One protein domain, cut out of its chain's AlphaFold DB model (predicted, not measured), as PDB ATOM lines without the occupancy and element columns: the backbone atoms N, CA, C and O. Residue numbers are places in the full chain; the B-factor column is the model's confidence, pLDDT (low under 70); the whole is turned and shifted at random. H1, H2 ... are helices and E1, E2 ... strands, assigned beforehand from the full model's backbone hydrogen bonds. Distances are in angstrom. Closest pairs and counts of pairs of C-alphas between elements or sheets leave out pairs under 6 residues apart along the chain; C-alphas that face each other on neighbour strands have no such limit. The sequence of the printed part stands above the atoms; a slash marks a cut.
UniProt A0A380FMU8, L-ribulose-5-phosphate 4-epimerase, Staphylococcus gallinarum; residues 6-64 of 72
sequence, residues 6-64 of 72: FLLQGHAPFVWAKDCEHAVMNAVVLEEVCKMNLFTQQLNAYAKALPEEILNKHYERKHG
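AT A GLANCE: This is residues 6 to 64 of the 72 residues of the protein "L-ribulose-5-phosphate 4-epimerase" of Staphylococcus gallinarum (UniProt A0A380FMU8). An open, loose U: the long helix H1 makes one arm, residues 44 to 51 make the bend, and the shorter helix H2 comes back as the other arm, with an empty gap between the two helices. Before H1, residues 6 to 15 fold back on themselves in a small loop beside H1, and its strand, E1, packs on the first half of H1, with Val 15 nearest to Ala 27. The printed part has 59 residues, with one named strand and two named helices in the order E1, H1, H2; its class is mostly helix. It is loose, with a radius of gyration of the C-alphas of 13.8 A, and flat, spanning 38 by 33 by 16 A.

HOW THE PARTS SIT: Begin at H1, residues 20 to 43, the longest helix. Look next at E1, residues 13 to 15: it has 6 pairs of C-alphas within 8 A of H1, the closest being those of Val 15 and Ala 27, 6.0 A apart. E1 pairs with no named strand, but residues 6 to 7 pair with residues 13 to 14 of E1, antiparallel. H2, residues 52 to 63, is apart from H1 and from E1. In H1 every O i to N i+4 pair is within hydrogen-bond range; in H2, 7 of 8 are.

IN THESE COORDINATES: Find C-alpha 20 at (190.464, 296.568, 239.517); from there H1 runs 34.9 A to C-alpha 43 at (209.743, 297.028, 210.371). E1 measures 6.6 A from C-alpha 13 to C-alpha 15. H2 runs 15.8 A from C-alpha 52 to C-alpha 63 at (198.488, 280.341, 234.847).

THE WHOLE: The C-alphas of Asp 19 and Tyr 46 are the two farthest apart, at 37.7 A. The link from E1 to H1 is tight, and that from H1 to H2 is short. Residues 41 to 46, 50 to 55 and 57 to 63 stand free. The printed part has no cut, and no printed residue has a pLDDT under 70.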
ATOM      1  N   PHE A   6     189.233 292.654 224.670       95.12
ATOM      2  CA  PHE A   6     188.898 292.747 223.247       95.12
ATOM      3  C   PHE A   6     189.146 294.161 222.700       95.12
ATOM      4  O   PHE A   6     189.125 295.142 223.442       95.12
ATOM      5  N   LEU A   7     189.360 294.266 221.386       95.94
ATOM      6  CA  LEU A   7     189.449 295.539 220.665       95.94
ATOM      7  C   LEU A   7     188.142 295.781 219.909       95.94
ATOM      8  O   LEU A   7     187.762 294.963 219.071       95.94
ATOM      9  N   LEU A   8     187.458 296.895 220.186       96.38
ATOM     10  CA  LEU A   8     186.276 297.290 219.425       96.38
ATOM     11  C   LEU A   8     186.685 298.164 218.241       96.38
ATOM     12  O   LEU A   8     187.227 299.258 218.416       96.38
ATOM     13  N   GLN A   9     186.394 297.693 217.030       96.00
ATOM     14  CA  GLN A   9     186.679 298.444 215.812       96.00
ATOM     15  C   GLN A   9     185.999 299.820 215.842       96.00
ATOM     16  O   GLN A   9     184.812 299.934 216.139       96.00
ATOM     17  N   GLY A  10     186.761 300.865 215.505       96.50
ATOM     18  CA  GLY A  10     186.265 302.243 215.465       96.50
ATOM     19  C   GLY A  10     186.038 302.875 216.840       96.50
ATOM     20  O   GLY A  10     185.454 303.953 216.907       96.50
ATOM     21  N   HIS A  11     186.476 302.225 217.923       96.38
ATOM     22  CA  HIS A  11     186.277 302.733 219.274       96.38
ATOM     23  C   HIS A  11     187.537 302.616 220.141       96.38
ATOM     24  O   HIS A  11     188.399 303.488 220.078       96.38
ATOM     25  N   ALA A  12     187.631 301.577 220.970       94.56
ATOM     26  CA  ALA A  12     188.625 301.474 222.031       94.56
ATOM     27  C   ALA A  12     188.826 300.012 222.479       94.56
ATOM     28  O   ALA A  12     187.978 299.155 222.191       94.56
ATOM     29  N   PRO A  13     189.929 299.710 223.189       97.12
ATOM     30  CA  PRO A  13     190.078 298.460 223.922       97.12
ATOM     31  C   PRO A  13     189.117 298.380 225.113       97.12
ATOM     32  O   PRO A  13     188.844 299.372 225.784       97.12
ATOM     33  N   PHE A  14     188.677 297.166 225.421       96.81
ATOM     34  CA  PHE A  14     187.970 296.831 226.650       96.81
ATOM     35  C   PHE A  14     188.708 295.696 227.348       96.81
ATOM     36  O   PHE A  14     189.076 294.707 226.714       96.81
ATOM     37  N   VAL A  15     188.910 295.838 228.655       97.31
ATOM     38  CA  VAL A  15     189.656 294.884 229.482       97.31
ATOM     39  C   VAL A  15     188.900 294.587 230.768       97.31
ATOM     40  O   VAL A  15     188.179 295.437 231.289       97.31
ATOM     41  N   TRP A  16     189.069 293.379 231.290       96.25
ATOM     42  CA  TRP A  16     188.533 292.971 232.584       96.25
ATOM     43  C   TRP A  16     189.527 292.070 233.311       96.25
ATOM     44  O   TRP A  16     190.511 291.601 232.742       96.25
ATOM     45  N   ALA A  17     189.290 291.856 234.601       95.25
ATOM     46  CA  ALA A  17     190.020 290.905 235.428       95.25
ATOM     47  C   ALA A  17     189.192 290.576 236.681       95.25
ATOM     48  O   ALA A  17     188.028 290.960 236.785       95.25
ATOM     49  N   LYS A  18     189.795 289.851 237.630       93.50
ATOM     50  CA  LYS A  18     189.158 289.492 238.909       93.50
ATOM     51  C   LYS A  18     188.968 290.691 239.844       93.50
ATOM     52  O   LYS A  18     188.038 290.685 240.643       93.50
ATOM     53  N   ASP A  19     189.831 291.695 239.739       96.44
ATOM     54  CA  ASP A  19     189.783 292.931 240.515       96.44
ATOM     55  C   ASP A  19     190.290 294.119 239.677       96.44
ATOM     56  O   ASP A  19     190.768 293.957 238.548       96.44
ATOM     57  N   CYS A  20     190.136 295.328 240.222       97.50
ATOM     58  CA  CYS A  20     190.464 296.568 239.517       97.50
ATOM     59  C   CYS A  20     191.961 296.687 239.199       97.50
ATOM     60  O   CYS A  20     192.311 297.157 238.121       97.50
ATOM     61  N   GLU A  21     192.838 296.253 240.106       97.31
ATOM     62  CA  GLU A  21     194.289 296.349 239.921       97.31
ATOM     63  C   GLU A  21     194.748 295.476 238.749       97.31
ATOM     64  O   GLU A  21     195.428 295.954 237.837       97.31
ATOM     65  N   HIS A  22     194.292 294.222 238.699       95.12
ATOM     66  CA  HIS A  22     194.596 293.326 237.588       95.12
ATOM     67  C   HIS A  22     193.981 293.807 236.266       95.12
ATOM     68  O   HIS A  22     194.590 293.619 235.214       95.12
ATOM     69  N   ALA A  23     192.805 294.445 236.291       96.44
ATOM     70  CA  ALA A  23     192.183 294.984 235.081       96.44
ATOM     71  C   ALA A  23     193.008 296.142 234.496       96.44
ATOM     72  O   ALA A  23     193.238 296.185 233.287       96.44
ATOM     73  N   VAL A  24     193.513 297.036 235.350       97.12
ATOM     74  CA  VAL A  24     194.419 298.120 234.938       97.12
ATOM     75  C   VAL A  24     195.739 297.554 234.413       97.12
ATOM     76  O   VAL A  24     196.214 297.991 233.367       97.12
ATOM     77  N   MET A  25     196.306 296.543 235.074       96.06
ATOM     78  CA  MET A  25     197.519 295.870 234.600       96.06
ATOM     79  C   MET A  25     197.315 295.254 233.207       96.06
ATOM     80  O   MET A  25     198.122 295.493 232.308       96.06
ATOM     81  N   ASN A  26     196.198 294.551 232.986       95.06
ATOM     82  CA  ASN A  26     195.830 294.020 231.672       95.06
ATOM     83  C   ASN A  26     195.692 295.134 230.614       95.06
ATOM     84  O   ASN A  26     196.111 294.932 229.475       95.06
ATOM     85  N   ALA A  27     195.149 296.306 230.978       96.94
ATOM     86  CA  ALA A  27     195.046 297.468 230.087       96.94
ATOM     87  C   ALA A  27     196.419 297.946 229.602       96.94
ATOM     88  O   ALA A  27     196.626 298.143 228.406       96.94
ATOM     89  N   VAL A  28     197.368 298.096 230.531       97.44
ATOM     90  CA  VAL A  28     198.732 298.550 230.224       97.44
ATOM     91  C   VAL A  28     199.460 297.522 229.361       97.44
ATOM     92  O   VAL A  28     200.088 297.882 228.370       97.44
ATOM     93  N   VAL A  29     199.342 296.232 229.689       96.19
ATOM     94  CA  VAL A  29     199.948 295.160 228.885       96.19
ATOM     95  C   VAL A  29     199.379 295.142 227.465       96.19
ATOM     96  O   VAL A  29     200.141 294.973 226.515       96.19
ATOM     97  N   LEU A  30     198.065 295.330 227.306       96.69
ATOM     98  CA  LEU A  30     197.430 295.403 225.991       96.69
ATOM     99  C   LEU A  30     197.995 296.554 225.155       96.69
ATOM    100  O   LEU A  30     198.371 296.328 224.007       96.69
ATOM    101  N   GLU A  31     198.097 297.752 225.733       97.69
ATOM    102  CA  GLU A  31     198.651 298.928 225.051       97.69
ATOM    103  C   GLU A  31     200.091 298.679 224.578       97.69
ATOM    104  O   GLU A  31     200.410 298.875 223.402       97.69
ATOM    105  N   GLU A  32     200.952 298.157 225.455       98.12
ATOM    106  CA  GLU A  32     202.347 297.880 225.108       98.12
ATOM    107  C   GLU A  32     202.472 296.809 224.013       98.12
ATOM    108  O   GLU A  32     203.258 296.961 223.074       98.12
ATOM    109  N   VAL A  33     201.668 295.740 224.068       96.06
ATOM    110  CA  VAL A  33     201.665 294.699 223.028       96.06
ATOM    111  C   VAL A  33     201.148 295.245 221.694       96.06
ATOM    112  O   VAL A  33     201.744 294.958 220.653       96.06
ATOM    113  N   CYS A  34     200.094 296.066 221.699       96.69
ATOM    114  CA  CYS A  34     199.580 296.722 220.496       96.69
ATOM    115  C   CYS A  34     200.634 297.634 219.854       96.69
ATOM    116  O   CYS A  34     200.867 297.549 218.646       96.69
ATOM    117  N   LYS A  35     201.320 298.449 220.659       98.00
ATOM    118  CA  LYS A  35     202.399 299.335 220.210       98.00
ATOM    119  C   LYS A  35     203.588 298.559 219.638       98.00
ATOM    120  O   LYS A  35     204.062 298.878 218.547       98.00
ATOM    121  N   MET A  36     204.049 297.511 220.322       97.88
ATOM    122  CA  MET A  36     205.126 296.646 219.821       97.88
ATOM    123  C   MET A  36     204.742 295.947 218.515       97.88
ATOM    124  O   MET A  36     205.567 295.849 217.603       97.88
ATOM    125  N   ASN A  37     203.495 295.484 218.398       96.50
ATOM    126  CA  ASN A  37     203.005 294.852 217.178       96.50
ATOM    127  C   ASN A  37     202.943 295.848 216.011       96.50
ATOM    128  O   ASN A  37     203.397 295.519 214.918       96.50
ATOM    129  N   LEU A  38     202.467 297.079 216.242       97.50
ATOM    130  CA  LEU A  38     202.467 298.140 215.231       97.50
ATOM    131  C   LEU A  38     203.877 298.379 214.675       97.50
ATOM    132  O   LEU A  38     204.072 298.355 213.460       97.50
ATOM    133  N   PHE A  39     204.871 298.550 215.551       98.31
ATOM    134  CA  PHE A  39     206.252 298.763 215.116       98.31
ATOM    135  C   PHE A  39     206.862 297.531 214.447       98.31
ATOM    136  O   PHE A  39     207.579 297.665 213.459       98.31
ATOM    137  N   THR A  40     206.546 296.326 214.923       97.88
ATOM    138  CA  THR A  40     207.013 295.079 214.301       97.88
ATOM    139  C   THR A  40     206.520 294.964 212.860       97.88
ATOM    140  O   THR A  40     207.310 294.659 211.971       97.88
ATOM    141  N   GLN A  41     205.243 295.272 212.611       97.44
ATOM    142  CA  GLN A  41     204.663 295.259 211.266       97.44
ATOM    143  C   GLN A  41     205.246 296.360 210.369       97.44
ATOM    144  O   GLN A  41     205.477 296.122 209.185       97.44
ATOM    145  N   GLN A  42     205.542 297.543 210.922       98.19
ATOM    146  CA  GLN A  42     206.232 298.610 210.186       98.19
ATOM    147  C   GLN A  42     207.661 298.219 209.782       98.19
ATOM    148  O   GLN A  42     208.102 298.570 208.691       98.19
ATOM    149  N   LEU A  43     208.381 297.496 210.645       98.25
ATOM    150  CA  LEU A  43     209.743 297.028 210.371       98.25
ATOM    151  C   LEU A  43     209.769 295.837 209.407       98.25
ATOM    152  O   LEU A  43     210.663 295.741 208.568       98.25
ATOM    153  N   ASN A  44     208.817 294.913 209.536       98.06
ATOM    154  CA  ASN A  44     208.724 293.722 208.704       98.06
ATOM    155  C   ASN A  44     207.264 293.270 208.555       98.06
ATOM    156  O   ASN A  44     206.730 292.565 209.411       98.06
ATOM    157  N   ALA A  45     206.658 293.581 207.409       97.31
ATOM    158  CA  ALA A  45     205.296 293.156 207.076       97.31
ATOM    159  C   ALA A  45     205.136 291.625 206.929       97.31
ATOM    160  O   ALA A  45     204.018 291.119 206.902       97.31
ATOM    161  N   TYR A  46     206.242 290.874 206.842       97.38
ATOM    162  CA  TYR A  46     206.264 289.407 206.815       97.38
ATOM    163  C   TYR A  46     206.656 288.794 208.167       97.38
ATOM    164  O   TYR A  46     206.966 287.600 208.239       97.38
ATOM    165  N   ALA A  47     206.688 289.591 209.242       96.56
ATOM    166  CA  ALA A  47     206.937 289.086 210.584       96.56
ATOM    167  C   ALA A  47     205.892 288.021 210.939       96.56
ATOM    168  O   ALA A  47     204.685 288.258 210.893       96.56
ATOM    169  N   LYS A  48     206.372 286.826 211.280       95.31
ATOM    170  CA  LYS A  48     205.510 285.709 211.664       95.31
ATOM    171  C   LYS A  48     205.060 285.872 213.111       95.31
ATOM    172  O   LYS A  48     205.803 286.393 213.941       95.31
ATOM    173  N   ALA A  49     203.863 285.375 213.409       93.00
ATOM    174  CA  ALA A  49     203.428 285.198 214.785       93.00
ATOM    175  C   ALA A  49     204.391 284.268 215.541       93.00
ATOM    176  O   ALA A  49     205.071 283.425 214.946       93.00
ATOM    177  N   LEU A  50     204.431 284.426 216.862       91.44
ATOM    178  CA  LEU A  50     205.176 283.525 217.729       91.44
ATOM    179  C   LEU A  50     204.599 282.099 217.607       91.44
ATOM    180  O   LEU A  50     203.373 281.967 217.542       91.44
ATOM    181  N   PRO A  51     205.436 281.047 217.601       95.56
ATOM    182  CA  PRO A  51     204.941 279.675 217.586       95.56
ATOM    183  C   PRO A  51     204.014 279.386 218.773       95.56
ATOM    184  O   PRO A  51     204.237 279.876 219.888       95.56
ATOM    185  N   GLU A  52     202.976 278.587 218.536       93.81
ATOM    186  CA  GLU A  52     201.922 278.313 219.517       93.81
ATOM    187  C   GLU A  52     202.473 277.607 220.763       93.81
ATOM    188  O   GLU A  52     202.089 277.926 221.886       93.81
ATOM    189  N   GLU A  53     203.451 276.718 220.597       93.81
ATOM    190  CA  GLU A  53     204.118 276.025 221.695       93.81
ATOM    191  C   GLU A  53     204.833 276.987 222.653       93.81
ATOM    192  O   GLU A  53     204.836 276.775 223.869       93.81
ATOM    193  N   ILE A  54     205.394 278.087 222.136       93.00
ATOM    194  CA  ILE A  54     206.033 279.112 222.965       93.00
ATOM    195  C   ILE A  54     204.964 279.929 223.692       93.00
ATOM    196  O   ILE A  54     205.110 280.198 224.887       93.00
ATOM    197  N   LEU A  55     203.876 280.288 223.004       91.81
ATOM    198  CA  LEU A  55     202.752 281.002 223.610       91.81
ATOM    199  C   LEU A  55     202.158 280.200 224.778       91.81
ATOM    200  O   LEU A  55     202.038 280.721 225.890       91.81
ATOM    201  N   ASN A  56     201.879 278.917 224.543       91.31
ATOM    202  CA  ASN A  56     201.340 277.998 225.538       91.31
ATOM    203  C   ASN A  56     202.307 277.833 226.711       91.31
ATOM    204  O   ASN A  56     201.908 278.054 227.853       91.31
ATOM    205  N   LYS A  57     203.602 277.593 226.451       90.19
ATOM    206  CA  LYS A  57     204.625 277.507 227.506       90.19
ATOM    207  C   LYS A  57     204.649 278.754 228.395       90.19
ATOM    208  O   LYS A  57     204.742 278.643 229.618       90.19
ATOM    209  N   HIS A  58     204.594 279.949 227.806       90.44
ATOM    210  CA  HIS A  58     204.632 281.201 228.564       90.44
ATOM    211  C   HIS A  58     203.367 281.427 229.399       90.44
ATOM    212  O   HIS A  58     203.479 281.901 230.533       90.44
ATOM    213  N   TYR A  59     202.199 281.080 228.858       89.88
ATOM    214  CA  TYR A  59     200.928 281.172 229.570       89.88
ATOM    215  C   TYR A  59     200.857 280.157 230.719       89.88
ATOM    216  O   TYR A  59     200.650 280.537 231.872       89.88
ATOM    217  N   GLU A  60     201.095 278.876 230.430       90.19
ATOM    218  CA  GLU A  60     201.022 277.778 231.398       90.19
ATOM    219  C   GLU A  60     202.013 277.948 232.546       90.19
ATOM    220  O   GLU A  60     201.679 277.656 233.692       90.19
ATOM    221  N   ARG A  61     203.197 278.515 232.279       90.62
ATOM    222  CA  ARG A  61     204.174 278.830 233.328       90.62
ATOM    223  C   ARG A  61     203.588 279.707 234.437       90.62
ATOM    224  O   ARG A  61     203.968 279.533 235.588       90.62
ATOM    225  N   LYS A  62     202.694 280.646 234.118       86.81
ATOM    226  CA  LYS A  62     202.108 281.573 235.103       86.81
ATOM    227  C   LYS A  62     200.698 281.185 235.547       86.81
ATOM    228  O   LYS A  62     200.307 281.530 236.657       86.81
ATOM    229  N   HIS A  63     199.934 280.525 234.679       86.69
ATOM    230  CA  HIS A  63     198.488 280.341 234.847       86.69
ATOM    231  C   HIS A  63     198.022 278.883 234.718       86.69
ATOM    232  O   HIS A  63     196.826 278.626 234.839       86.69
ATOM    233  N   GLY A  64     198.928 277.944 234.433       84.81
ATOM    234  CA  GLY A  64     198.629 276.514 234.361       84.81
ATOM    235  C   GLY A  64     198.621 275.844 235.736       84.81
ATOM    236  O   GLY A  64     199.048 276.423 236.732       84.81
TER     237      GLY A  64